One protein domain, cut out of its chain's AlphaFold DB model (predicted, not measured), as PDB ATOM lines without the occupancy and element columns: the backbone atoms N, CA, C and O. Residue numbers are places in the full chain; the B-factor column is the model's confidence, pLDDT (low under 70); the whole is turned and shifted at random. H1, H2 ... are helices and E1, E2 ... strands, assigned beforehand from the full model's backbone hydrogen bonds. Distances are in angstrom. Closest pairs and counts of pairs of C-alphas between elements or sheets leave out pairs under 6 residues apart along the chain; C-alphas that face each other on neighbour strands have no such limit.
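This is residues 4 to 37 and 82 to 163 of the 166 residues of an uncharacterized protein of Dehalococcoidia bacterium (UniProt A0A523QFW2). A strongly twisted sheet of five strands stands between two helices, H1 over one face and H3 over the other, with the long strand E3 in its middle. The small helix H2 makes a corner with the far end of H1, off the sheet, and residues 124 to 138 run back from it to the start of H3. The 116 printed residues hold, along the chain, E1, E2, E3, E4, H1, H2, H3 and E5; the class is mixed, helices and strands. The sheet is branched, and its neighbour pairs are antiparallel. The whole is compact, with a radius of gyration of the C-alphas of 15.0 A, yet only just elongated in outline, spanning 46 by 31 by 21 A.

Begin with the longest strand, E3, residues 17 to 25: find C-alpha 17 at (182.157, 140.987, 159.239) and go 25.3 A to C-alpha 25 at (163.800, 151.422, 145.246). E4, residues 82 to 87, covers 16.4 A. The three short strands are E1, residues 4 to 6, at 7.1 A; E2, residues 12 to 14, at 6.3 A; and E5, residues 160 to 162, at 6.9 A, ending at C-alpha 162 at (171.580, 154.409, 140.311). The longest helix, H1, takes residues 93 to 112 and measures 27.6 A. H2, residues 117 to 123, measures 10.0 A, and H3, residues 139 to 154, measures 22.6 A.

Start at E3, which has three neighbours in staggered pairing: E2 over its residues 17 to 19, E4 over 18 to 23 and E1 over 22 to 24. E1 and E2 lie on one side of E3 and E4 on the other side. E2 and E3 form a hairpin, antiparallel at 126 degrees; look there for N 19 and O 12, 2.8 A apart. E3 and E4 are antiparallel at 151 degrees, with N 20 and O 85 at 2.8 A and N 85 and O 20 at 2.9 A. E1 and E3 are antiparallel at 139 degrees, with N 5 and O 23 at 2.9 A. On the other side of E1 from E3 comes the edge strand E5, antiparallel to E1 at 176 degrees, with N 4 and O 161 at 2.8 A. H1 is on the sheet; its closest C-alphas to E1 are those of Leu 104 and Gly 4, 6.2 A apart, and to E5 those of Thr 101 and Val 161, 6.3 A apart. H3 is on the opposite face at a height over the sheet of 8.3 A, over E3 and only just over E2, on which 3 of its C-alphas fall. It runs along the strands, at 5 degrees to E3 on the local plane, and the closest C-alphas of the two, those of Val 18 and Cys 145, are 5.4 A apart. H1 and H3 are apart. H2 is not on the sheet; it touches H1 only at the corner, about perpendicular at 85 degrees, with the C-alphas of Ile 110 and Ile 117 closest at 6.1 A. In H1, H2 and H3 every O i to N i+4 pair is within hydrogen-bond range.

Look for the two farthest C-alphas at Gly 29 and Thr 139, 47.8 A apart, while those of Gly 4 and Arg 163, first and last printed, are 8.0 A apart. Residues 38 to 81 are cut out, on the link from E3 to E4, and C-alphas 37 and 82 stand 15.6 A apart across the cut. Of the links printed whole, H2 to H3 is long, with 15 residues, and the others are tight. The mean pLDDT of the printed part is 94.9, and no printed residue is under 70.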
ATOM      1  N   GLY A   4     169.759 151.892 144.430       97.12
ATOM      2  CA  GLY A   4     170.237 151.202 145.624       97.12
ATOM      3  C   GLY A   4     170.740 152.181 146.671       97.12
ATOM      4  O   GLY A   4     171.469 153.117 146.346       97.12
ATOM      5  N   LYS A   5     170.348 151.956 147.927       97.38
ATOM      6  CA  LYS A   5     170.763 152.746 149.092       97.38
ATOM      7  C   LYS A   5     171.188 151.827 150.228       97.38
ATOM      8  O   LYS A   5     170.707 150.696 150.323       97.38
ATOM      9  N   ILE A   6     172.047 152.323 151.114       97.69
ATOM     10  CA  ILE A   6     172.288 151.678 152.406       97.69
ATOM     11  C   ILE A   6     171.176 152.069 153.373       97.69
ATOM     12  O   ILE A   6     170.851 153.243 153.513       97.69
ATOM     13  N   GLU A   7     170.619 151.073 154.052       96.81
ATOM     14  CA  GLU A   7     169.621 151.247 155.098       96.81
ATOM     15  C   GLU A   7     170.291 151.091 156.474       96.81
ATOM     16  O   GLU A   7     170.626 149.962 156.869       96.81
ATOM     17  N   PRO A   8     170.504 152.195 157.217       96.31
ATOM     18  CA  PRO A   8     171.266 152.178 158.465       96.31
ATOM     19  C   PRO A   8     170.717 151.202 159.500       96.31
ATOM     20  O   PRO A   8     171.481 150.513 160.173       96.31
ATOM     21  N   THR A   9     169.390 151.073 159.568       94.81
ATOM     22  CA  THR A   9     168.696 150.201 160.529       94.81
ATOM     23  C   THR A   9     169.043 148.715 160.377       94.81
ATOM     24  O   THR A   9     168.827 147.935 161.301       94.81
ATOM     25  N   GLY A  10     169.591 148.299 159.227       95.50
ATOM     26  CA  GLY A  10     170.043 146.926 158.983       95.50
ATOM     27  C   GLY A  10     171.560 146.716 159.048       95.50
ATOM     28  O   GLY A  10     172.019 145.594 158.797       95.50
ATOM     29  N   CYS A  11     172.333 147.762 159.354       97.94
ATOM     30  CA  CYS A  11     173.792 147.708 159.397       97.94
ATOM     31  C   CYS A  11     174.292 147.316 160.793       97.94
ATOM     32  O   CYS A  11     173.868 147.871 161.803       97.94
ATOM     33  N   THR A  12     175.184 146.326 160.872       98.38
ATOM     34  CA  THR A  12     175.714 145.834 162.156       98.38
ATOM     35  C   THR A  12     176.993 145.020 161.968       98.38
ATOM     36  O   THR A  12     177.413 144.746 160.846       98.38
ATOM     37  N   VAL A  13     177.612 144.581 163.063       98.25
ATOM     38  CA  VAL A  13     178.687 143.586 163.013       98.25
ATOM     39  C   VAL A  13     178.098 142.195 163.175       98.25
ATOM     40  O   VAL A  13     177.432 141.899 164.165       98.25
ATOM     41  N   ARG A  14     178.386 141.299 162.227       97.44
ATOM     42  CA  ARG A  14     177.925 139.909 162.273       97.44
ATOM     43  C   ARG A  14     179.068 138.953 161.992       97.44
ATOM     44  O   ARG A  14     179.599 138.926 160.888       97.44
ATOM     45  N   LYS A  15     179.398 138.116 162.983       97.31
ATOM     46  CA  LYS A  15     180.382 137.024 162.854       97.31
ATOM     47  C   LYS A  15     181.708 137.489 162.213       97.31
ATOM     48  O   LYS A  15     182.166 136.898 161.237       97.31
ATOM     49  N   GLY A  16     182.276 138.582 162.732       97.56
ATOM     50  CA  GLY A  16     183.578 139.100 162.297       97.56
ATOM     51  C   GLY A  16     183.552 139.860 160.970       97.56
ATOM     52  O   GLY A  16     184.607 140.097 160.392       97.56
ATOM     53  N   LYS A  17     182.364 140.217 160.471       98.44
ATOM     54  CA  LYS A  17     182.157 140.987 159.239       98.44
ATOM     55  C   LYS A  17     181.267 142.201 159.499       98.44
ATOM     56  O   LYS A  17     180.456 142.203 160.431       98.44
ATOM     57  N   VAL A  18     181.372 143.189 158.622       98.31
ATOM     58  CA  VAL A  18     180.435 144.307 158.500       98.31
ATOM     59  C   VAL A  18     179.226 143.815 157.701       98.31
ATOM     60  O   VAL A  18     179.358 143.462 156.531       98.31
ATOM     61  N   GLN A  19     178.056 143.739 158.334       98.25
ATOM     62  CA  GLN A  19     176.782 143.480 157.666       98.25
ATOM     63  C   GLN A  19     176.189 144.808 157.203       98.25
ATOM     64  O   GLN A  19     175.973 145.699 158.020       98.25
ATOM     65  N   LEU A  20     175.865 144.897 155.917       98.00
ATOM     66  CA  LEU A  20     175.180 146.021 155.288       98.00
ATOM     67  C   LEU A  20     173.803 145.578 154.805       98.00
ATOM     68  O   LEU A  20     173.653 144.460 154.307       98.00
ATOM     69  N   ARG A  21     172.806 146.457 154.921       98.00
ATOM     70  CA  ARG A  21     171.497 146.281 154.284       98.00
ATOM     71  C   ARG A  21     171.405 147.213 153.090       98.00
ATOM     72  O   ARG A  21     171.385 148.428 153.255       98.00
ATOM     73  N   PHE A  22     171.332 146.635 151.901       97.75
ATOM     74  CA  PHE A  22     170.993 147.357 150.686       97.75
ATOM     75  C   PHE A  22     169.479 147.325 150.498       97.75
ATOM     76  O   PHE A  22     168.873 146.253 150.513       97.75
ATOM     77  N   SER A  23     168.882 148.496 150.324       97.75
ATOM     78  CA  SER A  23     167.472 148.668 149.984       97.75
ATOM     79  C   SER A  23     167.383 149.183 148.555       97.75
ATOM     80  O   SER A  23     168.025 150.180 148.213       97.75
ATOM     81  N   PHE A  24     166.604 148.498 147.720       97.38
ATOM     82  CA  PHE A  24     166.434 148.848 146.314       97.38
ATOM     83  C   PHE A  24     165.049 149.443 146.080       97.38
ATOM     84  O   PHE A  24     164.045 148.821 146.419       97.38
ATOM     85  N   TYR A  25     165.006 150.637 145.499       96.69
ATOM     86  CA  TYR A  25     163.800 151.422 145.246       96.69
ATOM     87  C   TYR A  25     163.564 151.563 143.746       96.69
ATOM     88  O   TYR A  25     164.506 151.505 142.955       96.69
ATOM     89  N   LEU A  26     162.303 151.748 143.374       95.19
ATOM     90  CA  LEU A  26     161.873 152.051 142.012       95.19
ATOM     91  C   LEU A  26     161.629 153.561 141.885       95.19
ATOM     92  O   LEU A  26     161.361 154.227 142.884       95.19
ATOM     93  N   GLU A  27     161.687 154.090 140.669       92.38
ATOM     94  CA  GLU A  27     161.234 155.449 140.358       92.38
ATOM     95  C   GLU A  27     159.984 155.415 139.467       92.38
ATOM     96  O   GLU A  27     159.731 154.405 138.794       92.38
ATOM     97  N   PRO A  28     159.238 156.534 139.384       91.62
ATOM     98  CA  PRO A  28     158.176 156.688 138.402       91.62
ATOM     99  C   PRO A  28     158.643 156.300 136.991       91.62
ATOM    100  O   PRO A  28     159.634 156.823 136.477       91.62
ATOM    101  N   GLY A  29     157.927 155.361 136.371       88.69
ATOM    102  CA  GLY A  29     158.240 154.821 135.045       88.69
ATOM    103  C   GLY A  29     159.014 153.496 135.044       88.69
ATOM    104  O   GLY A  29     159.114 152.874 133.988       88.69
ATOM    105  N   ASP A  30     159.527 153.022 136.185       90.25
ATOM    106  CA  ASP A  30     159.992 151.634 136.290       90.25
ATOM    107  C   ASP A  30     158.800 150.657 136.311       90.25
ATOM    108  O   ASP A  30     157.688 150.990 136.728       90.25
ATOM    109  N   ALA A  31     159.034 149.423 135.858       88.12
ATOM    110  CA  ALA A  31     158.010 148.385 135.830       88.12
ATOM    111  C   ALA A  31     157.448 148.116 137.236       88.12
ATOM    112  O   ALA A  31     158.215 147.849 138.169       88.12
ATOM    113  N   ARG A  32     156.112 148.119 137.346       90.31
ATOM    114  CA  ARG A  32     155.369 147.797 138.575       90.31
ATOM    115  C   ARG A  32     155.706 148.740 139.740       90.31
ATOM    116  O   ARG A  32     155.710 148.331 140.900       90.31
ATOM    117  N   TYR A  33     156.040 149.995 139.431       93.38
ATOM    118  CA  TYR A  33     156.341 151.035 140.420       93.38
ATOM    119  C   TYR A  33     155.202 151.209 141.435       93.38
ATOM    120  O   TYR A  33     155.439 151.311 142.637       93.38
ATOM    121  N   GLU A  34     153.961 151.168 140.959       93.88
ATOM    122  CA  GLU A  34     152.735 151.312 141.741       93.88
ATOM    123  C   GLU A  34     152.548 150.243 142.829       93.88
ATOM    124  O   GLU A  34     151.832 150.484 143.796       93.88
ATOM    125  N   GLU A  35     153.217 149.089 142.732       93.94
ATOM    126  CA  GLU A  35     153.192 148.069 143.792       93.94
ATOM    127  C   GLU A  35     154.007 148.486 145.027       93.94
ATOM    128  O   GLU A  35     153.802 147.969 146.127       93.94
ATOM    129  N   HIS A  36     154.935 149.428 144.849       94.62
ATOM    130  CA  HIS A  36     155.857 149.893 145.882       94.62
ATOM    131  C   HIS A  36     155.690 151.370 146.234       94.62
ATOM    132  O   HIS A  36     156.183 151.797 147.278       94.62
ATOM    133  N   HIS A  37     154.955 152.129 145.424       96.06
ATOM    134  CA  HIS A  37     154.479 153.460 145.766       96.06
ATOM    135  C   HIS A  37     153.113 153.354 146.444       96.06
ATOM    136  O   HIS A  37     152.094 153.173 145.781       96.06
ATOM    137  N   ASN A  82     165.139 144.044 149.661       96.06
ATOM    138  CA  ASN A  82     166.154 144.289 150.677       96.06
ATOM    139  C   ASN A  82     167.163 143.145 150.639       96.06
ATOM    140  O   ASN A  82     166.772 141.978 150.685       96.06
ATOM    141  N   HIS A  83     168.449 143.475 150.609       95.38
ATOM    142  CA  HIS A  83     169.522 142.503 150.481       95.38
ATOM    143  C   HIS A  83     170.608 142.732 151.532       95.38
ATOM    144  O   HIS A  83     171.096 143.846 151.700       95.38
ATOM    145  N   PHE A  84     170.996 141.670 152.243       95.81
ATOM    146  CA  PHE A  84     172.097 141.731 153.203       95.81
ATOM    147  C   PHE A  84     173.408 141.307 152.555       95.81
ATOM    148  O   PHE A  84     173.505 140.207 152.010       95.81
ATOM    149  N   VAL A  85     174.428 142.146 152.703       96.06
ATOM    150  CA  VAL A  85     175.786 141.904 152.210       96.06
ATOM    151  C   VAL A  85     176.769 141.943 153.373       96.06
ATOM    152  O   VAL A  85     176.559 142.655 154.353       96.06
ATOM    153  N   TYR A  86     177.830 141.147 153.276       97.38
ATOM    154  CA  TYR A  86     178.854 141.021 154.308       97.38
ATOM    155  C   TYR A  86     180.211 141.368 153.717       97.38
ATOM    156  O   TYR A  86     180.636 140.725 152.757       97.38
ATOM    157  N   VAL A  87     180.880 142.357 154.299       97.44
ATOM    158  CA  VAL A  87     182.194 142.831 153.856       97.44
ATOM    159  C   VAL A  87     183.192 142.836 155.011       97.44
ATOM    160  O   VAL A  87     182.812 142.765 156.185       97.44
ATOM    161  N   ASP A  88     184.478 142.856 154.679       97.88
ATOM    162  CA  ASP A  88     185.546 143.029 155.657       97.88
ATOM    163  C   ASP A  88     185.638 144.480 156.141       97.88
ATOM    164  O   ASP A  88     185.109 145.401 155.520       97.88
ATOM    165  N   ALA A  89     186.287 144.692 157.288       97.75
ATOM    166  CA  ALA A  89     186.397 146.019 157.893       97.75
ATOM    167  C   ALA A  89     187.230 147.015 157.063       97.75
ATOM    168  O   ALA A  89     187.140 148.218 157.289       97.75
ATOM    169  N   ASP A  90     188.064 146.523 156.149       97.50
ATOM    170  CA  ASP A  90     188.859 147.300 155.195       97.50
ATOM    171  C   ASP A  90     188.208 147.434 153.815       97.50
ATOM    172  O   ASP A  90     188.802 148.060 152.938       97.50
ATOM    173  N   ALA A  91     186.989 146.914 153.631       97.81
ATOM    174  CA  ALA A  91     186.264 147.083 152.384       97.81
ATOM    175  C   ALA A  91     186.094 148.569 152.052       97.81
ATOM    176  O   ALA A  91     185.613 149.379 152.856       97.81
ATOM    177  N   THR A  92     186.501 148.912 150.841       98.12
ATOM    178  CA  THR A  92     186.462 150.263 150.302       98.12
ATOM    179  C   THR A  92     185.045 150.645 149.884       98.12
ATOM    180  O   THR A  92     184.213 149.803 149.533       98.12
ATOM    181  N   ASP A  93     184.769 151.947 149.844       97.94
ATOM    182  CA  ASP A  93     183.476 152.454 149.378       97.94
ATOM    183  C   ASP A  93     183.222 152.067 147.904       97.94
ATOM    184  O   ASP A  93     182.079 151.827 147.513       97.94
ATOM    185  N   ALA A  94     184.280 151.938 147.094       97.44
ATOM    186  CA  ALA A  94     184.192 151.460 145.714       97.44
ATOM    187  C   ALA A  94     183.722 149.998 145.638       97.44
ATOM    188  O   ALA A  94     182.813 149.690 144.868       97.44
ATOM    189  N   GLU A  95     184.277 149.114 146.472       96.81
ATOM    190  CA  GLU A  95     183.834 147.717 146.559       96.81
ATOM    191  C   GLU A  95     182.378 147.623 147.024       96.81
ATOM    192  O   GLU A  95     181.590 146.881 146.440       96.81
ATOM    193  N   ILE A  96     181.981 148.418 148.024       97.31
ATOM    194  CA  ILE A  96     180.594 148.458 148.511       97.31
ATOM    195  C   ILE A  96     179.636 148.911 147.398       97.31
ATOM    196  O   ILE A  96     178.600 148.275 147.185       97.31
ATOM    197  N   ARG A  97     179.979 149.967 146.648       96.81
ATOM    198  CA  ARG A  97     179.167 150.439 145.510       96.81
ATOM    199  C   ARG A  97     179.100 149.417 144.385       96.81
ATOM    200  O   ARG A  97     178.034 149.242 143.795       96.81
ATOM    201  N   GLN A  98     180.196 148.718 144.100       95.50
ATOM    202  CA  GLN A  98     180.198 147.649 143.108       95.50
ATOM    203  C   GLN A  98     179.244 146.519 143.522       95.50
ATOM    204  O   GLN A  98     178.395 146.121 142.728       95.50
ATOM    205  N   LEU A  99     179.315 146.060 144.776       96.06
ATOM    206  CA  LEU A  99     178.409 145.038 145.316       96.06
ATOM    207  C   LEU A  99     176.941 145.462 145.226       96.06
ATOM    208  O   LEU A  99     176.073 144.656 144.880       96.06
ATOM    209  N   MET A 100     176.663 146.727 145.541       96.94
ATOM    210  CA  MET A 100     175.322 147.290 145.463       96.94
ATOM    211  C   MET A 100     174.821 147.357 144.019       96.94
ATOM    212  O   MET A 100     173.675 146.999 143.771       96.94
ATOM    213  N   THR A 101     175.677 147.755 143.075       95.81
ATOM    214  CA  THR A 101     175.346 147.832 141.643       95.81
ATOM    215  C   THR A 101     175.043 146.449 141.077       95.81
ATOM    216  O   THR A 101     173.980 146.254 140.497       95.81
ATOM    217  N   GLU A 102     175.920 145.468 141.322       94.75
ATOM    218  CA  GLU A 102     175.719 144.075 140.897       94.75
ATOM    219  C   GLU A 102     174.393 143.514 141.431       94.75
ATOM    220  O   GLU A 102     173.618 142.914 140.690       94.75
ATOM    221  N   SER A 103     174.107 143.752 142.714       95.75
ATOM    222  CA  SER A 103     172.865 143.300 143.347       95.75
ATOM    223  C   SER A 103     171.638 143.997 142.755       95.75
ATOM    224  O   SER A 103     170.649 143.341 142.436       95.75
ATOM    225  N   LEU A 104     171.701 145.320 142.582       95.88
ATOM    226  CA  LEU A 104     170.612 146.113 142.023       95.88
ATOM    227  C   LEU A 104     170.262 145.658 140.603       95.88
ATOM    228  O   LEU A 104     169.085 145.465 140.313       95.88
ATOM    229  N   GLU A 105     171.256 145.465 139.735       94.06
ATOM    230  CA  GLU A 105     171.041 145.015 138.355       94.06
ATOM    231  C   GLU A 105     170.353 143.645 138.301       94.06
ATOM    232  O   GLU A 105     169.389 143.461 137.554       94.06
ATOM    233  N   GLU A 106     170.805 142.695 139.122       94.19
ATOM    234  CA  GLU A 106     170.239 141.346 139.158       94.19
ATOM    235  C   GLU A 106     168.807 141.332 139.688       94.19
ATOM    236  O   GLU A 106     167.913 140.773 139.046       94.19
ATOM    237  N   PHE A 107     168.563 141.955 140.844       95.25
ATOM    238  CA  PHE A 107     167.233 141.950 141.449       95.25
ATOM    239  C   PHE A 107     166.239 142.787 140.659       95.25
ATOM    240  O   PHE A 107     165.085 142.380 140.539       95.25
ATOM    241  N   TRP A 108     166.681 143.900 140.068       94.75
ATOM    242  CA  TRP A 108     165.843 144.660 139.151       94.75
ATOM    243  C   TRP A 108     165.480 143.831 137.918       94.75
ATOM    244  O   TRP A 108     164.313 143.794 137.551       94.75
ATOM    245  N   GLY A 109     166.437 143.129 137.300       93.19
ATOM    246  CA  GLY A 109     166.160 142.304 136.119       93.19
ATOM    247  C   GLY A 109     165.153 141.188 136.401       93.19
ATOM    248  O   GLY A 109     164.265 140.931 135.593       93.19
ATOM    249  N   ILE A 110     165.240 140.564 137.579       94.19
ATOM    250  CA  ILE A 110     164.265 139.564 138.030       94.19
ATOM    251  C   ILE A 110     162.889 140.217 138.253       94.19
ATOM    252  O   ILE A 110     161.883 139.726 137.744       94.19
ATOM    253  N   TRP A 111     162.850 141.348 138.962       93.88
ATOM    254  CA  TRP A 111     161.619 142.089 139.243       93.88
ATOM    255  C   TRP A 111     160.896 142.551 137.971       93.88
ATOM    256  O   TRP A 111     159.689 142.337 137.826       93.88
ATOM    257  N   ALA A 112     161.640 143.154 137.042       92.56
ATOM    258  CA  ALA A 112     161.127 143.715 135.798       92.56
ATOM    259  C   ALA A 112     160.531 142.646 134.870       92.56
ATOM    260  O   ALA A 112     159.607 142.939 134.119       92.56
ATOM    261  N   ASN A 113     161.004 141.399 134.971       92.81
ATOM    262  CA  ASN A 113     160.448 140.254 134.247       92.81
ATOM    263  C   ASN A 113     159.215 139.633 134.933       92.81
ATOM    264  O   ASN A 113     158.715 138.608 134.472       92.81
ATOM    265  N   GLY A 114     158.735 140.208 136.042       92.75
ATOM    266  CA  GLY A 114     157.606 139.665 136.803       92.75
ATOM    267  C   GLY A 114     157.936 138.373 137.558       92.75
ATOM    268  O   GLY A 114     157.032 137.648 137.970       92.75
ATOM    269  N   GLU A 115     159.220 138.054 137.730       93.50
ATOM    270  CA  GLU A 115     159.653 136.847 138.423       93.50
ATOM    271  C   GLU A 115     159.677 137.043 139.950       93.50
ATOM    272  O   GLU A 115     159.955 138.122 140.475       93.50
ATOM    273  N   ASP A 116     159.453 135.955 140.688       93.12
ATOM    274  CA  ASP A 116     159.649 135.917 142.138       93.12
ATOM    275  C   ASP A 116     161.152 135.956 142.469       93.12
ATOM    276  O   ASP A 116     161.907 135.030 142.140       93.12
ATOM    277  N   ILE A 117     161.577 137.022 143.153       93.00
ATOM    278  CA  ILE A 117     162.983 137.261 143.501       93.00
ATOM    279  C   ILE A 117     163.576 136.122 144.332       93.00
ATOM    280  O   ILE A 117     164.704 135.695 144.080       93.00
ATOM    281  N   LEU A 118     162.831 135.591 145.302       90.50
ATOM    282  CA  LEU A 118     163.335 134.546 146.187       90.50
ATOM    283  C   LEU A 118     163.499 133.216 145.443       90.50
ATOM    284  O   LEU A 118     164.488 132.507 145.656       90.50
ATOM    285  N   LYS A 119     162.554 132.870 144.561       93.31
ATOM    286  CA  LYS A 119     162.652 131.681 143.702       93.31
ATOM    287  C   LYS A 119     163.830 131.805 142.740       93.31
ATOM    288  O   LYS A 119     164.643 130.881 142.665       93.31
ATOM    289  N   ALA A 120     163.973 132.950 142.074       92.88
ATOM    290  CA  ALA A 120     165.088 133.214 141.170       92.88
ATOM    291  C   ALA A 120     166.440 133.159 141.898       92.88
ATOM    292  O   ALA A 120     167.358 132.495 141.420       92.88
ATOM    293  N   TRP A 121     166.557 133.756 143.089       90.00
ATOM    294  CA  TRP A 121     167.781 133.712 143.898       90.00
ATOM    295  C   TRP A 121     168.167 132.287 144.315       90.00
ATOM    296  O   TRP A 121     169.347 131.926 144.352       90.00
ATOM    297  N   LYS A 122     167.184 131.423 144.598       89.56
ATOM    298  CA  LYS A 122     167.442 130.007 144.898       89.56
ATOM    299  C   LYS A 122     167.924 129.241 143.665       89.56
ATOM    300  O   LYS A 122     168.888 128.486 143.796       89.56
ATOM    301  N   ALA A 123     167.300 129.458 142.509       92.00
ATOM    302  CA  ALA A 123     167.518 128.667 141.298       92.00
ATOM    303  C   ALA A 123     168.703 129.128 140.430       92.00
ATOM    304  O   ALA A 123     169.367 128.295 139.817       92.00
ATOM    305  N   LYS A 124     168.973 130.437 140.358       90.81
ATOM    306  CA  LYS A 124     169.953 131.022 139.433       90.81
ATOM    307  C   LYS A 124     171.329 131.207 140.103       90.81
ATOM    308  O   LYS A 124     171.400 131.508 141.301       90.81
ATOM    309  N   PRO A 125     172.438 131.060 139.355       88.31
ATOM    310  CA  PRO A 125     173.780 131.403 139.824       88.31
ATOM    311  C   PRO A 125     174.010 132.921 139.719       88.31
ATOM    312  O   PRO A 125     174.628 133.403 138.774       88.31
ATOM    313  N   LEU A 126     173.468 133.676 140.673       88.56
ATOM    314  CA  LEU A 126     173.600 135.137 140.735       88.56
ATOM    315  C   LEU A 126     174.962 135.563 141.314       88.56
ATOM    316  O   LEU A 126     175.449 134.948 142.264       88.56
ATOM    317  N   LYS A 127     175.549 136.651 140.810       86.75
ATOM    318  CA  LYS A 127     176.769 137.290 141.343       86.75
ATOM    319  C   LYS A 127     176.564 137.816 142.764       86.75
ATOM    320  O   LYS A 127     177.468 137.718 143.594       86.75
ATOM    321  N   SER A 128     175.365 138.314 143.068       86.00
ATOM    322  CA  SER A 128     174.947 138.714 144.420       86.00
ATOM    323  C   SER A 128     174.831 137.530 145.389       86.00
ATOM    324  O   SER A 128     174.878 137.708 146.607       86.00
ATOM    325  N   LYS A 129     174.746 136.286 144.893       86.38
ATOM    326  CA  LYS A 129     174.671 135.069 145.716       86.38
ATOM    327  C   LYS A 129     176.057 134.629 146.187       86.38
ATOM    328  O   LYS A 129     176.565 133.563 145.840       86.38
ATOM    329  N   ARG A 130     176.670 135.455 147.028       83.00
ATOM    330  CA  ARG A 130     177.976 135.167 147.626       83.00
ATOM    331  C   ARG A 130     177.815 134.242 148.829       83.00
ATOM    332  O   ARG A 130     176.941 134.435 149.676       83.00
ATOM    333  N   ARG A 131     178.669 133.219 148.923       85.56
ATOM    334  CA  ARG A 131     178.712 132.356 150.108       85.56
ATOM    335  C   ARG A 131     179.183 133.187 151.297       85.56
ATOM    336  O   ARG A 131     180.251 133.788 151.243       85.56
ATOM    337  N   PHE A 132     178.411 133.178 152.379       90.56
ATOM    338  CA  PHE A 132     178.854 133.789 153.625       90.56
ATOM    339  C   PHE A 132     180.065 133.032 154.184       90.56
ATOM    340  O   PHE A 132     180.003 131.819 154.405       90.56
ATOM    341  N   VAL A 133     181.141 133.769 154.442       92.75
ATOM    342  CA  VAL A 133     182.338 133.288 155.133       92.75
ATOM    343  C   VAL A 133     182.529 134.173 156.357       92.75
ATOM    344  O   VAL A 133     182.614 135.394 156.231       92.75
ATOM    345  N   ALA A 134     182.548 133.562 157.543       95.38
ATOM    346  CA  ALA A 134     182.788 134.291 158.784       95.38
ATOM    347  C   ALA A 134     184.177 134.945 158.759       95.38
ATOM    348  O   ALA A 134     185.118 134.382 158.200       95.38
ATOM    349  N   GLY A 135     184.283 136.140 159.339       94.69
ATOM    350  CA  GLY A 135     185.559 136.826 159.515       94.69
ATOM    351  C   GLY A 135     186.248 136.428 160.818       94.69
ATOM    352  O   GLY A 135     185.738 135.615 161.592       94.69
ATOM    353  N   ASP A 136     187.402 137.040 161.071       94.75
ATOM    354  CA  ASP A 136     188.099 136.920 162.350       94.75
ATOM    355  C   ASP A 136     187.238 137.491 163.495       94.75
ATOM    356  O   ASP A 136     186.671 138.578 163.395       94.75
ATOM    357  N   MET A 137     187.134 136.759 164.602       97.31
ATOM    358  CA  MET A 137     186.361 137.159 165.783       97.31
ATOM    359  C   MET A 137     187.221 137.826 166.865       97.31
ATOM    360  O   MET A 137     186.725 138.082 167.963       97.31
ATOM    361  N   SER A 138     188.494 138.120 166.581       97.94
ATOM    362  CA  SER A 138     189.369 138.843 167.505       97.94
ATOM    363  C   SER A 138     188.785 140.201 167.913       97.94
ATOM    364  O   SER A 138     188.121 140.890 167.134       97.94
ATOM    365  N   THR A 139     189.078 140.635 169.143       97.88
ATOM    366  CA  THR A 139     188.654 141.950 169.659       97.88
ATOM    367  C   THR A 139     189.075 143.089 168.730       97.88
ATOM    368  O   THR A 139     188.305 144.027 168.515       97.88
ATOM    369  N   THR A 140     190.269 142.986 168.138       98.06
ATOM    370  CA  THR A 140     190.799 143.960 167.179       98.06
ATOM    371  C   THR A 140     189.927 144.042 165.932       98.06
ATOM    372  O   THR A 140     189.488 145.137 165.575       98.06
ATOM    373  N   ASN A 141     189.617 142.910 165.290       98.19
ATOM    374  CA  ASN A 141     188.771 142.922 164.098       98.19
ATOM    375  C   ASN A 141     187.339 143.374 164.414       98.19
ATOM    376  O   ASN A 141     186.772 144.198 163.701       98.19
ATOM    377  N   MET A 142     186.774 142.911 165.531       98.44
ATOM    378  CA  MET A 142     185.432 143.306 165.958       98.44
ATOM    379  C   MET A 142     185.319 144.814 166.217       98.44
ATOM    380  O   MET A 142     184.277 145.400 165.925       98.44
ATOM    381  N   LYS A 143     186.374 145.456 166.739       98.50
ATOM    382  CA  LYS A 143     186.436 146.918 166.891       98.50
ATOM    383  C   LYS A 143     186.476 147.618 165.531       98.50
ATOM    384  O   LYS A 143     185.698 148.542 165.323       98.50
ATOM    385  N   ARG A 144     187.317 147.149 164.601       98.62
ATOM    386  CA  ARG A 144     187.400 147.704 163.237       98.62
ATOM    387  C   ARG A 144     186.070 147.583 162.491       98.62
ATOM    388  O   ARG A 144     185.624 148.549 161.886       98.62
ATOM    389  N   CYS A 145     185.398 146.433 162.592       98.69
ATOM    390  CA  CYS A 145     184.075 146.236 162.001       98.69
ATOM    391  C   CYS A 145     183.047 147.219 162.575       98.69
ATOM    392  O   CYS A 145     182.280 147.794 161.813       98.69
ATOM    393  N   ARG A 146     183.034 147.436 163.901       98.56
ATOM    394  CA  ARG A 146     182.119 148.404 164.536       98.56
ATOM    395  C   ARG A 146     182.361 149.823 164.033       98.56
ATOM    396  O   ARG A 146     181.416 150.465 163.601       98.56
ATOM    397  N   GLN A 147     183.621 150.250 163.993       98.62
ATOM    398  CA  GLN A 147     183.995 151.564 163.466       98.62
ATOM    399  C   GLN A 147     183.571 151.736 162.002       98.62
ATOM    400  O   GLN A 147     183.066 152.789 161.632       98.62
ATOM    401  N   LYS A 148     183.719 150.695 161.168       98.44
ATOM    402  CA  LYS A 148     183.262 150.748 159.773       98.44
ATOM    403  C   LYS A 148     181.734 150.800 159.658       98.44
ATOM    404  O   LYS A 148     181.230 151.483 158.776       98.44
ATOM    405  N   VAL A 149     180.993 150.109 160.531       98.50
ATOM    406  CA  VAL A 149     179.522 150.226 160.590       98.50
ATOM    407  C   VAL A 149     179.111 151.650 160.952       98.50
ATOM    408  O   VAL A 149     178.255 152.203 160.275       98.50
ATOM    409  N   GLU A 150     179.720 152.236 161.984       98.38
ATOM    410  CA  GLU A 150     179.447 153.612 162.421       98.38
ATOM    411  C   GLU A 150     179.718 154.620 161.288       98.38
ATOM    412  O   GLU A 150     178.819 155.384 160.945       98.38
ATOM    413  N   ASP A 151     180.882 154.532 160.627       98.19
ATOM    414  CA  ASP A 151     181.242 155.349 159.449       98.19
ATOM    415  C   ASP A 151     180.211 155.233 158.315       98.19
ATOM    416  O   ASP A 151     179.736 156.232 157.776       98.19
ATOM    417  N   ILE A 152     179.832 154.004 157.955       97.81
ATOM    418  CA  ILE A 152     178.862 153.769 156.881       97.81
ATOM    419  C   ILE A 152     177.478 154.303 157.254       97.81
ATOM    420  O   ILE A 152     176.786 154.830 156.388       97.81
ATOM    421  N   VAL A 153     177.052 154.143 158.508       97.44
ATOM    422  CA  VAL A 153     175.747 154.621 158.978       97.44
ATOM    423  C   VAL A 153     175.689 156.146 158.948       97.44
ATOM    424  O   VAL A 153     174.695 156.694 158.475       97.44
ATOM    425  N   GLU A 154     176.753 156.822 159.384       97.62
ATOM    426  CA  GLU A 154     176.850 158.285 159.352       97.62
ATOM    427  C   GLU A 154     176.801 158.830 157.916       97.62
ATOM    428  O   GLU A 154     176.134 159.829 157.649       97.62
ATOM    429  N   ARG A 155     177.434 158.127 156.968       96.81
ATOM    430  CA  ARG A 155     177.533 158.535 155.556       96.81
ATOM    431  C   ARG A 155     176.621 157.747 154.612       96.81
ATOM    432  O   ARG A 155     176.851 157.710 153.403       96.81
ATOM    433  N   ALA A 156     175.567 157.110 155.124       94.62
ATOM    434  CA  ALA A 156     174.725 156.209 154.328       94.62
ATOM    435  C   ALA A 156     174.071 156.909 153.122       94.62
ATOM    436  O   ALA A 156     173.918 156.301 152.062       94.62
ATOM    437  N   SER A 157     173.737 158.196 153.259       92.50
ATOM    438  CA  SER A 157     173.173 159.027 152.187       92.50
ATOM    439  C   SER A 157     174.146 159.267 151.026       92.50
ATOM    440  O   SER A 157     173.709 159.468 149.893       92.50
ATOM    441  N   GLU A 158     175.456 159.202 151.271       93.81
ATOM    442  CA  GLU A 158     176.490 159.316 150.239       93.81
ATOM    443  C   GLU A 158     176.633 158.006 149.449       93.81
ATOM    444  O   GLU A 158     177.026 158.001 148.276       93.81
ATOM    445  N   LEU A 159     176.313 156.875 150.082       92.62
ATOM    446  CA  LEU A 159     176.483 155.520 149.564       92.62
ATOM    447  C   LEU A 159     175.210 155.037 148.859       92.62
ATOM    448  O   LEU A 159     174.506 154.139 149.318       92.62
ATOM    449  N   GLN A 160     174.948 155.633 147.696       94.75
ATOM    450  CA  GLN A 160     173.895 155.208 146.777       94.75
ATOM    451  C   GLN A 160     174.434 154.878 145.382       94.75
ATOM    452  O   GLN A 160     175.482 155.384 144.963       94.75
ATOM    453  N   VAL A 161     173.700 154.039 144.657       94.94
ATOM    454  CA  VAL A 161     173.939 153.740 143.241       94.94
ATOM    455  C   VAL A 161     172.633 153.858 142.468       94.94
ATOM    456  O   VAL A 161     171.568 153.509 142.974       94.94
ATOM    457  N   VAL A 162     172.715 154.343 141.235       92.69
ATOM    458  CA  VAL A 162     171.580 154.409 140.311       92.69
ATOM    459  C   VAL A 162     171.856 153.420 139.193       92.69
ATOM    460  O   VAL A 162     172.972 153.371 138.673       92.69
ATOM    461  N   ARG A 163     170.856 152.618 138.828       87.75
ATOM    462  CA  ARG A 163     170.970 151.705 137.694       87.75
ATOM    463  C   ARG A 163     171.232 152.513 136.420       87.75
ATOM    464  O   ARG A 163     170.393 153.320 136.025       87.75
TER     465      ARG A 163